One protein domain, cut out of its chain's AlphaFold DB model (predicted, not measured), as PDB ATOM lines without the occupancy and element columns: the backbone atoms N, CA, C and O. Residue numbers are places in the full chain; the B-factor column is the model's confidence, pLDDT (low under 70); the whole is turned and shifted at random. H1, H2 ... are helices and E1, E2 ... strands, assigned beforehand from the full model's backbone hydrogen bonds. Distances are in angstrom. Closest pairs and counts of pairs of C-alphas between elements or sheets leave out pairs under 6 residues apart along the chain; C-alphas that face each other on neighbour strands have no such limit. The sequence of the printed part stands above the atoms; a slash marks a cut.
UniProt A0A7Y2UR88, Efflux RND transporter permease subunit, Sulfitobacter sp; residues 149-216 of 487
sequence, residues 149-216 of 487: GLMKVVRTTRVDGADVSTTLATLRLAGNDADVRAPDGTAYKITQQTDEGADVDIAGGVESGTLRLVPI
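What this domain is: This is residues 149 to 216 of the 487 residues of the protein "Efflux RND transporter permease subunit" of Sulfitobacter sp (UniProt A0A7Y2UR88). A long, strongly twisted hairpin of two strands, E1 and E2, is the spine of this domain; E3 is added along the last part of E2 and the short E4 along the first part of E1. One short helix, H1, lies across one face of this four-stranded sheet, and the tip of the hairpin at residues 160 to 161 makes one end of the long axis. The printed part has 68 residues, with four named strands and one named helix in the order E1, E2, E3, H1, E4; the sheet order is E3, E2, E1, E4, antiparallel throughout, and the class is mostly strand. The whole is compact, with a radius of gyration of the C-alphas of 11.7 A, yet elongated, with spans of 41 by 23 by 22 A.

Where its parts are: E1, residues 150 to 159, begins at C-alpha 150 (-19.607, -37.646, 33.214) and is 27.1 A long. E2, residues 162 to 173, is the longest strand at 30.9 A and bends by 60 degrees at residue 169. E3, residues 187 to 193, measures 16.7 A. H1, residues 202 to 207, measures 8.6 A. E4, residues 212 to 215, measures 10.0 A and ends at C-alpha 215 (-15.107, -37.674, 37.258).

How they stand to each other: E1 and E2 form an antiparallel hairpin at 161 degrees, with N 153 and O 169 at 2.8 A and N 164 and O 157 at 2.9 A, within hydrogen-bond range. E2 and E3 form a second hairpin, antiparallel at 114 degrees, with N 170 and O 192 at 2.8 A. E1, E2 and E3 are a meander, each strand the antiparallel neighbour of the one before. Residues 180 to 181 pair antiparallel with residues 187 to 188 of E3. E4 is antiparallel to E1 at 134 degrees, with N 152 and O 214 at 2.8 A. E3 and E4 are the edge strands and stay apart. H1 is on the sheet at a height of 8.2 A and runs across the strands, at 89 degrees to E1 on the local plane. It lies only just over E1, on which 3 of its 6 C-alphas fall. The closest C-alphas of H1 and E4 are those of Val 206 and Arg 212, 6.4 A apart. In H1 every O i to N i+4 pair is within hydrogen-bond range.

The domain as a whole: The two C-alphas farthest apart, those of Asp 160 and Asn 176, are 41.4 A apart. The printed part has no cut. The link from E2 to E3, residues 174 to 186, is long; those from E1 to E2 and from H1 to E4 are tight, and that from E3 to H1 is short. The mean pLDDT of the printed part is 78.1, with residues 159 to 162, 176 and 197 under 70.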
ATOM      1  N   GLY A 149     -21.977 -35.064  35.632       75.31
ATOM      2  CA  GLY A 149     -22.123 -36.507  35.875       75.31
ATOM      3  C   GLY A 149     -21.415 -37.415  34.862       75.31
ATOM      4  O   GLY A 149     -21.715 -38.609  34.790       75.31
ATOM      5  N   LEU A 150     -20.488 -36.866  34.073       82.12
ATOM      6  CA  LEU A 150     -19.607 -37.646  33.214       82.12
ATOM      7  C   LEU A 150     -18.437 -38.226  34.010       82.12
ATOM      8  O   LEU A 150     -17.828 -37.560  34.846       82.12
ATOM      9  N   MET A 151     -18.085 -39.467  33.700       82.94
ATOM     10  CA  MET A 151     -16.919 -40.154  34.247       82.94
ATOM     11  C   MET A 151     -16.013 -40.582  33.097       82.94
ATOM     12  O   MET A 151     -16.475 -40.820  31.986       82.94
ATOM     13  N   LYS A 152     -14.720 -40.732  33.351       85.19
ATOM     14  CA  LYS A 152     -13.788 -41.393  32.443       85.19
ATOM     15  C   LYS A 152     -13.164 -42.608  33.103       85.19
ATOM     16  O   LYS A 152     -12.908 -42.615  34.307       85.19
ATOM     17  N   VAL A 153     -12.900 -43.622  32.296       83.44
ATOM     18  CA  VAL A 153     -12.156 -44.811  32.700       83.44
ATOM     19  C   VAL A 153     -10.694 -44.572  32.377       83.44
ATOM     20  O   VAL A 153     -10.347 -44.371  31.212       83.44
ATOM     21  N   VAL A 154      -9.839 -44.597  33.395       84.12
ATOM     22  CA  VAL A 154      -8.393 -44.464  33.220       84.12
ATOM     23  C   VAL A 154      -7.671 -45.755  33.574       84.12
ATOM     24  O   VAL A 154      -7.968 -46.411  34.577       84.12
ATOM     25  N   ARG A 155      -6.676 -46.091  32.754       82.69
ATOM     26  CA  ARG A 155      -5.664 -47.099  33.059       82.69
ATOM     27  C   ARG A 155      -4.387 -46.387  33.467       82.69
ATOM     28  O   ARG A 155      -3.845 -45.605  32.691       82.69
ATOM     29  N   THR A 156      -3.885 -46.683  34.657       79.19
ATOM     30  CA  THR A 156      -2.579 -46.190  35.095       79.19
ATOM     31  C   THR A 156      -1.508 -47.194  34.689       79.19
ATOM     32  O   THR A 156      -1.487 -48.317  35.191       79.19
ATOM     33  N   THR A 157      -0.620 -46.792  33.783       78.00
ATOM     34  CA  THR A 157       0.545 -47.582  33.375       78.00
ATOM     35  C   THR A 157       1.801 -46.882  33.870       78.00
ATOM     36  O   THR A 157       1.947 -45.671  33.707       78.00
ATOM     37  N   ARG A 158       2.722 -47.628  34.482       73.81
ATOM     38  CA  ARG A 158       4.007 -47.071  34.908       73.81
ATOM     39  C   ARG A 158       4.967 -47.058  33.723       73.81
ATOM     40  O   ARG A 158       5.375 -48.125  33.267       73.81
ATOM     41  N   VAL A 159       5.327 -45.871  33.246       69.69
ATOM     42  CA  VAL A 159       6.306 -45.664  32.167       69.69
ATOM     43  C   VAL A 159       7.441 -44.816  32.737       69.69
ATOM     44  O   VAL A 159       7.193 -43.773  33.334       69.69
ATOM     45  N   ASP A 160       8.682 -45.300  32.646       62.16
ATOM     46  CA  ASP A 160       9.893 -44.610  33.133       62.16
ATOM     47  C   ASP A 160       9.830 -44.110  34.592       62.16
ATOM     48  O   ASP A 160      10.357 -43.062  34.956       62.16
ATOM     49  N   GLY A 161       9.177 -44.881  35.467       64.88
ATOM     50  CA  GLY A 161       9.038 -44.562  36.892       64.88
ATOM     51  C   GLY A 161       7.903 -43.588  37.227       64.88
ATOM     52  O   GLY A 161       7.550 -43.486  38.407       64.88
ATOM     53  N   ALA A 162       7.283 -42.965  36.220       59.62
ATOM     54  CA  ALA A 162       6.113 -42.105  36.351       59.62
ATOM     55  C   ALA A 162       4.813 -42.871  36.044       59.62
ATOM     56  O   ALA A 162       4.752 -43.717  35.151       59.62
ATOM     57  N   ASP A 163       3.760 -42.570  36.801       73.25
ATOM     58  CA  ASP A 163       2.436 -43.152  36.599       73.25
ATOM     59  C   ASP A 163       1.696 -42.337  35.527       73.25
ATOM     60  O   ASP A 163       1.250 -41.216  35.777       73.25
ATOM     61  N   VAL A 164       1.573 -42.890  34.318       73.06
ATOM     62  CA  VAL A 164       0.857 -42.263  33.201       73.06
ATOM     63  C   VAL A 164      -0.559 -42.824  33.159       73.06
ATOM     64  O   VAL A 164      -0.760 -44.036  33.076       73.06
ATOM     65  N   SER A 165      -1.553 -41.943  33.253       75.31
ATOM     66  CA  SER A 165      -2.963 -42.328  33.182       75.31
ATOM     67  C   SER A 165      -3.500 -42.103  31.775       75.31
ATOM     68  O   SER A 165      -3.552 -40.968  31.303       75.31
ATOM     69  N   THR A 166      -3.912 -43.189  31.134       76.56
ATOM     70  CA  THR A 166      -4.467 -43.200  29.782       76.56
ATOM     71  C   THR A 166      -5.985 -43.330  29.848       76.56
ATOM     72  O   THR A 166      -6.496 -44.212  30.545       76.56
ATOM     73  N   THR A 167      -6.712 -42.453  29.153       80.06
ATOM     74  CA  THR A 167      -8.180 -42.478  29.098       80.06
ATOM     75  C   THR A 167      -8.644 -43.529  28.089       80.06
ATOM     76  O   THR A 167      -8.313 -43.434  26.913       80.06
ATOM     77  N   LEU A 168      -9.428 -44.513  28.537       79.25
ATOM     78  CA  LEU A 168      -9.941 -45.613  27.705       79.25
ATOM     79  C   LEU A 168     -11.365 -45.362  27.190       79.25
ATOM     80  O   LEU A 168     -11.721 -45.761  26.085       79.25
ATOM     81  N   ALA A 169     -12.208 -44.731  28.007       80.56
ATOM     82  CA  ALA A 169     -13.583 -44.418  27.637       80.56
ATOM     83  C   ALA A 169     -14.161 -43.297  28.497       80.56
ATOM     84  O   ALA A 169     -13.769 -43.115  29.653       80.56
ATOM     85  N   THR A 170     -15.145 -42.607  27.936       81.06
ATOM     86  CA  THR A 170     -16.038 -41.690  28.633       81.06
ATOM     87  C   THR A 170     -17.371 -42.386  28.886       81.06
ATOM     88  O   THR A 170     -17.912 -43.105  28.044       81.06
ATOM     89  N   LEU A 171     -17.888 -42.175  30.084       83.25
ATOM     90  CA  LEU A 171     -19.072 -42.791  30.642       83.25
ATOM     91  C   LEU A 171     -20.042 -41.698  31.076       83.25
ATOM     92  O   LEU A 171     -19.637 -40.660  31.602       83.25
ATOM     93  N   ARG A 172     -21.334 -41.973  30.944       83.06
ATOM     94  CA  ARG A 172     -22.396 -41.190  31.581       83.06
ATOM     95  C   ARG A 172     -23.179 -42.060  32.546       83.06
ATOM     96  O   ARG A 172     -23.271 -43.271  32.342       83.06
ATOM     97  N   LEU A 173     -23.775 -41.445  33.562       79.81
ATOM     98  CA  LEU A 173     -24.689 -42.144  34.460       79.81
ATOM     99  C   LEU A 173     -25.829 -42.797  33.658       79.81
ATOM    100  O   LEU A 173     -26.413 -42.170  32.767       79.81
ATOM    101  N   ALA A 174     -26.142 -44.051  33.966       78.69
ATOM    102  CA  ALA A 174     -27.198 -44.809  33.312       78.69
ATOM    103  C   ALA A 174     -28.028 -45.585  34.335       78.69
ATOM    104  O   ALA A 174     -27.529 -46.016  35.366       78.69
ATOM    105  N   GLY A 175     -29.321 -45.743  34.051       72.94
ATOM    106  CA  GLY A 175     -30.214 -46.568  34.862       72.94
ATOM    107  C   GLY A 175     -30.070 -48.049  34.508       72.94
ATOM    108  O   GLY A 175     -29.043 -48.676  34.740       72.94
ATOM    109  N   ASN A 176     -31.116 -48.618  33.911       69.62
ATOM    110  CA  ASN A 176     -31.174 -50.054  33.610       69.62
ATOM    111  C   ASN A 176     -30.395 -50.478  32.348       69.62
ATOM    112  O   ASN A 176     -30.164 -51.666  32.159       69.62
ATOM    113  N   ASP A 177     -30.003 -49.525  31.500       77.25
ATOM    114  CA  ASP A 177     -29.313 -49.738  30.220       77.25
ATOM    115  C   ASP A 177     -27.833 -49.343  30.352       77.25
ATOM    116  O   ASP A 177     -27.419 -48.273  29.900       77.25
ATOM    117  N   ALA A 178     -27.074 -50.149  31.100       79.94
ATOM    118  CA  ALA A 178     -25.711 -49.840  31.518       79.94
ATOM    119  C   ALA A 178     -24.701 -50.876  31.022       79.94
ATOM    120  O   ALA A 178     -24.930 -52.080  31.145       79.94
ATOM    121  N   ASP A 179     -23.567 -50.379  30.535       79.50
ATOM    122  CA  ASP A 179     -22.458 -51.179  30.009       79.50
ATOM    123  C   ASP A 179     -21.425 -51.499  31.099       79.50
ATOM    124  O   ASP A 179     -20.750 -52.523  31.048       79.50
ATOM    125  N   VAL A 180     -21.293 -50.620  32.100       80.06
ATOM    126  CA  VAL A 180     -20.301 -50.720  33.179       80.06
ATOM    127  C   VAL A 180     -20.990 -50.509  34.523       80.06
ATOM    128  O   VAL A 180     -21.803 -49.596  34.677       80.06
ATOM    129  N   ARG A 181     -20.644 -51.325  35.522       81.88
ATOM    130  CA  ARG A 181     -21.063 -51.125  36.915       81.88
ATOM    131  C   ARG A 181     -19.842 -50.849  37.778       81.88
ATOM    132  O   ARG A 181     -18.871 -51.598  37.740       81.88
ATOM    133  N   ALA A 182     -19.893 -49.762  38.534       78.06
ATOM    134  CA  ALA A 182     -18.876 -49.464  39.527       78.06
ATOM    135  C   ALA A 182     -19.003 -50.402  40.743       78.06
ATOM    136  O   ALA A 182     -20.077 -50.966  40.974       78.06
ATOM    137  N   PRO A 183     -17.938 -50.554  41.554       76.19
ATOM    138  CA  PRO A 183     -17.967 -51.397  42.754       76.19
ATOM    139  C   PRO A 183     -19.023 -50.984  43.795       76.19
ATOM    140  O   PRO A 183     -19.410 -51.790  44.635       76.19
ATOM    141  N   ASP A 184     -19.493 -49.736  43.741       74.44
ATOM    142  CA  ASP A 184     -20.583 -49.199  44.567       74.44
ATOM    143  C   ASP A 184     -21.994 -49.553  44.040       74.44
ATOM    144  O   ASP A 184     -22.996 -49.213  44.667       74.44
ATOM    145  N   GLY A 185     -22.081 -50.267  42.911       76.00
ATOM    146  CA  GLY A 185     -23.326 -50.655  42.245       76.00
ATOM    147  C   GLY A 185     -23.877 -49.611  41.269       76.00
ATOM    148  O   GLY A 185     -24.910 -49.861  40.636       76.00
ATOM    149  N   THR A 186     -23.199 -48.472  41.109       80.62
ATOM    150  CA  THR A 186     -23.628 -47.382  40.230       80.62
ATOM    151  C   THR A 186     -23.408 -47.764  38.773       80.62
ATOM    152  O   THR A 186     -22.366 -48.299  38.387       80.62
ATOM    153  N   ALA A 187     -24.428 -47.524  37.959       82.75
ATOM    154  CA  ALA A 187     -24.510 -48.004  36.596       82.75
ATOM    155  C   ALA A 187     -24.151 -46.885  35.604       82.75
ATOM    156  O   ALA A 187     -24.607 -45.745  35.718       82.75
ATOM    157  N   TYR A 188     -23.307 -47.216  34.628       83.88
ATOM    158  CA  TYR A 188     -22.764 -46.285  33.648       83.88
ATOM    159  C   TYR A 188     -22.919 -46.829  32.229       83.88
ATOM    160  O   TYR A 188     -22.767 -48.025  31.983       83.88
ATOM    161  N   LYS A 189     -23.188 -45.931  31.283       84.31
ATOM    162  CA  LYS A 189     -23.234 -46.227  29.848       84.31
ATOM    163  C   LYS A 189     -22.045 -45.583  29.149       84.31
ATOM    164  O   LYS A 189     -21.762 -44.408  29.400       84.31
ATOM    165  N   ILE A 190     -21.374 -46.330  28.276       82.62
ATOM    166  CA  ILE A 190     -20.240 -45.827  27.496       82.62
ATOM    167  C   ILE A 190     -20.778 -44.881  26.424       82.62
ATOM    168  O   ILE A 190     -21.642 -45.240  25.626       82.62
ATOM    169  N   THR A 191     -20.308 -43.633  26.436       79.88
ATOM    170  CA  THR A 191     -20.674 -42.631  25.424       79.88
ATOM    171  C   THR A 191     -19.666 -42.590  24.292       79.88
ATOM    172  O   THR A 191     -20.054 -42.455  23.136       79.88
ATOM    173  N   GLN A 192     -18.383 -42.709  24.623       77.75
ATOM    174  CA  GLN A 192     -17.289 -42.659  23.666       77.75
ATOM    175  C   GLN A 192     -16.136 -43.520  24.175       77.75
ATOM    176  O   GLN A 192     -15.796 -43.471  25.356       77.75
ATOM    177  N   GLN A 193     -15.537 -44.304  23.289       79.06
ATOM    178  CA  GLN A 193     -14.376 -45.141  23.575       79.06
ATOM    179  C   GLN A 193     -13.197 -44.602  22.769       79.06
ATOM    180  O   GLN A 193     -13.376 -44.197  21.620       79.06
ATOM    181  N   THR A 194     -12.018 -44.534  23.383       78.81
ATOM    182  CA  THR A 194     -10.788 -44.170  22.670       78.81
ATOM    183  C   THR A 194     -10.230 -45.396  21.954       78.81
ATOM    184  O   THR A 194     -10.559 -46.532  22.309       78.81
ATOM    185  N   ASP A 195      -9.352 -45.188  20.973       72.69
ATOM    186  CA  ASP A 195      -8.704 -46.288  20.241       72.69
ATOM    187  C   ASP A 195      -7.957 -47.244  21.192       72.69
ATOM    188  O   ASP A 195      -7.980 -48.459  21.024       72.69
ATOM    189  N   GLU A 196      -7.366 -46.705  22.261       71.94
ATOM    190  CA  GLU A 196      -6.673 -47.473  23.303       71.94
ATOM    191  C   GLU A 196      -7.627 -48.275  24.203       71.94
ATOM    192  O   GLU A 196      -7.206 -49.219  24.879       71.94
ATOM    193  N   GLY A 197      -8.907 -47.900  24.234       67.94
ATOM    194  CA  GLY A 197      -9.963 -48.590  24.962       67.94
ATOM    195  C   GLY A 197     -10.669 -49.680  24.161       67.94
ATOM    196  O   GLY A 197     -11.308 -50.518  24.792       67.94
ATOM    197  N   ALA A 198     -10.566 -49.693  22.827       72.69
ATOM    198  CA  ALA A 198     -11.366 -50.549  21.941       72.69
ATOM    199  C   ALA A 198     -11.211 -52.059  22.221       72.69
ATOM    200  O   ALA A 198     -12.205 -52.781  22.254       72.69
ATOM    201  N   ASP A 199      -9.987 -52.512  22.503       73.50
ATOM    202  CA  ASP A 199      -9.663 -53.925  22.775       73.50
ATOM    203  C   ASP A 199      -9.638 -54.272  24.277       73.50
ATOM    204  O   ASP A 199      -9.166 -55.338  24.686       73.50
ATOM    205  N   VAL A 200     -10.105 -53.365  25.136       79.00
ATOM    206  CA  VAL A 200     -10.051 -53.525  26.592       79.00
ATOM    207  C   VAL A 200     -11.421 -53.903  27.132       79.00
ATOM    208  O   VAL A 200     -12.399 -53.203  26.892       79.00
ATOM    209  N   ASP A 201     -11.482 -54.955  27.953       81.38
ATOM    210  CA  ASP A 201     -12.667 -55.232  28.770       81.38
ATOM    211  C   ASP A 201     -12.799 -54.179  29.881       81.38
ATOM    212  O   ASP A 201     -12.222 -54.282  30.969       81.38
ATOM    213  N   ILE A 202     -13.533 -53.113  29.565       81.06
ATOM    214  CA  ILE A 202     -13.779 -51.990  30.468       81.06
ATOM    215  C   ILE A 202     -14.655 -52.426  31.649       81.06
ATOM    216  O   ILE A 202     -14.399 -52.005  32.777       81.06
ATOM    217  N   ALA A 203     -15.660 -53.275  31.413       78.19
ATOM    218  CA  ALA A 203     -16.598 -53.703  32.447       78.19
ATOM    219  C   ALA A 203     -15.892 -54.564  33.507       78.19
ATOM    220  O   ALA A 203     -15.914 -54.219  34.692       78.19
ATOM    221  N   GLY A 204     -15.168 -55.604  33.078       77.50
ATOM    222  CA  GLY A 204     -14.386 -56.456  33.979       77.50
ATOM    223  C   GLY A 204     -13.209 -55.723  34.636       77.50
ATOM    224  O   GLY A 204     -12.862 -55.981  35.794       77.50
ATOM    225  N   GLY A 205     -12.601 -54.758  33.940       79.06
ATOM    226  CA  GLY A 205     -11.503 -53.949  34.474       79.06
ATOM    227  C   GLY A 205     -11.922 -52.988  35.594       79.06
ATOM    228  O   GLY A 205     -11.191 -52.825  36.574       79.06
ATOM    229  N   VAL A 206     -13.105 -52.377  35.487       81.00
ATOM    230  CA  VAL A 206     -13.661 -51.509  36.542       81.00
ATOM    231  C   VAL A 206     -14.119 -52.337  37.746       81.00
ATOM    232  O   VAL A 206     -13.847 -51.954  38.884       81.00
ATOM    233  N   GLU A 207     -14.737 -53.498  37.517       79.50
ATOM    234  CA  GLU A 207     -15.200 -54.391  38.590       79.50
ATOM    235  C   GLU A 207     -14.031 -55.012  39.376       79.50
ATOM    236  O   GLU A 207     -14.059 -55.081  40.604       79.50
ATOM    237  N   SER A 208     -12.947 -55.383  38.686       77.31
ATOM    238  CA  SER A 208     -11.715 -55.885  39.315       77.31
ATOM    239  C   SER A 208     -10.868 -54.798  39.998       77.31
ATOM    240  O   SER A 208      -9.868 -55.120  40.643       77.31
ATOM    241  N   GLY A 209     -11.225 -53.516  39.849       77.31
ATOM    242  CA  GLY A 209     -10.469 -52.377  40.385       77.31
ATOM    243  C   GLY A 209      -9.143 -52.089  39.668       77.31
ATOM    244  O   GLY A 209      -8.354 -51.270  40.142       77.31
ATOM    245  N   THR A 210      -8.878 -52.743  38.532       79.75
ATOM    246  CA  THR A 210      -7.682 -52.489  37.706       79.75
ATOM    247  C   THR A 210      -7.805 -51.199  36.895       79.75
ATOM    248  O   THR A 210      -6.801 -50.534  36.627       79.75
ATOM    249  N   LEU A 211      -9.033 -50.815  36.541       83.06
ATOM    250  CA  LEU A 211      -9.369 -49.550  35.896       83.06
ATOM    251  C   LEU A 211     -10.038 -48.612  36.899       83.06
ATOM    252  O   LEU A 211     -10.898 -49.023  37.678       83.06
ATOM    253  N   ARG A 212      -9.655 -47.332  36.876       82.25
ATOM    254  CA  ARG A 212     -10.179 -46.327  37.809       82.25
ATOM    255  C   ARG A 212     -11.189 -45.429  37.113       82.25
ATOM    256  O   ARG A 212     -10.938 -44.944  36.014       82.25
ATOM    257  N   LEU A 213     -12.300 -45.169  37.792       81.38
ATOM    258  CA  LEU A 213     -13.279 -44.167  37.385       81.38
ATOM    259  C   LEU A 213     -12.868 -42.806  37.938       81.38
ATOM    260  O   LEU A 213     -12.622 -42.664  39.137       81.38
ATOM    261  N   VAL A 214     -12.780 -41.812  37.064       82.88
ATOM    262  CA  VAL A 214     -12.433 -40.435  37.423       82.88
ATOM    263  C   VAL A 214     -13.532 -39.511  36.902       82.88
ATOM    264  O   VAL A 214     -13.872 -39.616  35.726       82.88
ATOM    265  N   PRO A 215     -14.106 -38.621  37.728       82.62
ATOM    266  CA  PRO A 215     -15.107 -37.674  37.258       82.62
ATOM    267  C   PRO A 215     -14.501 -36.683  36.266       82.62
ATOM    268  O   PRO A 215     -13.397 -36.174  36.477       82.62
ATOM    269  N   ILE A 216     -15.241 -36.399  35.198       84.94
ATOM    270  CA  ILE A 216     -14.921 -35.327  34.258       84.94
ATOM    271  C   ILE A 216     -15.525 -34.034  34.809       84.94
ATOM    272  O   ILE A 216     -16.722 -33.958  35.079       84.94
TER     273      ILE A 216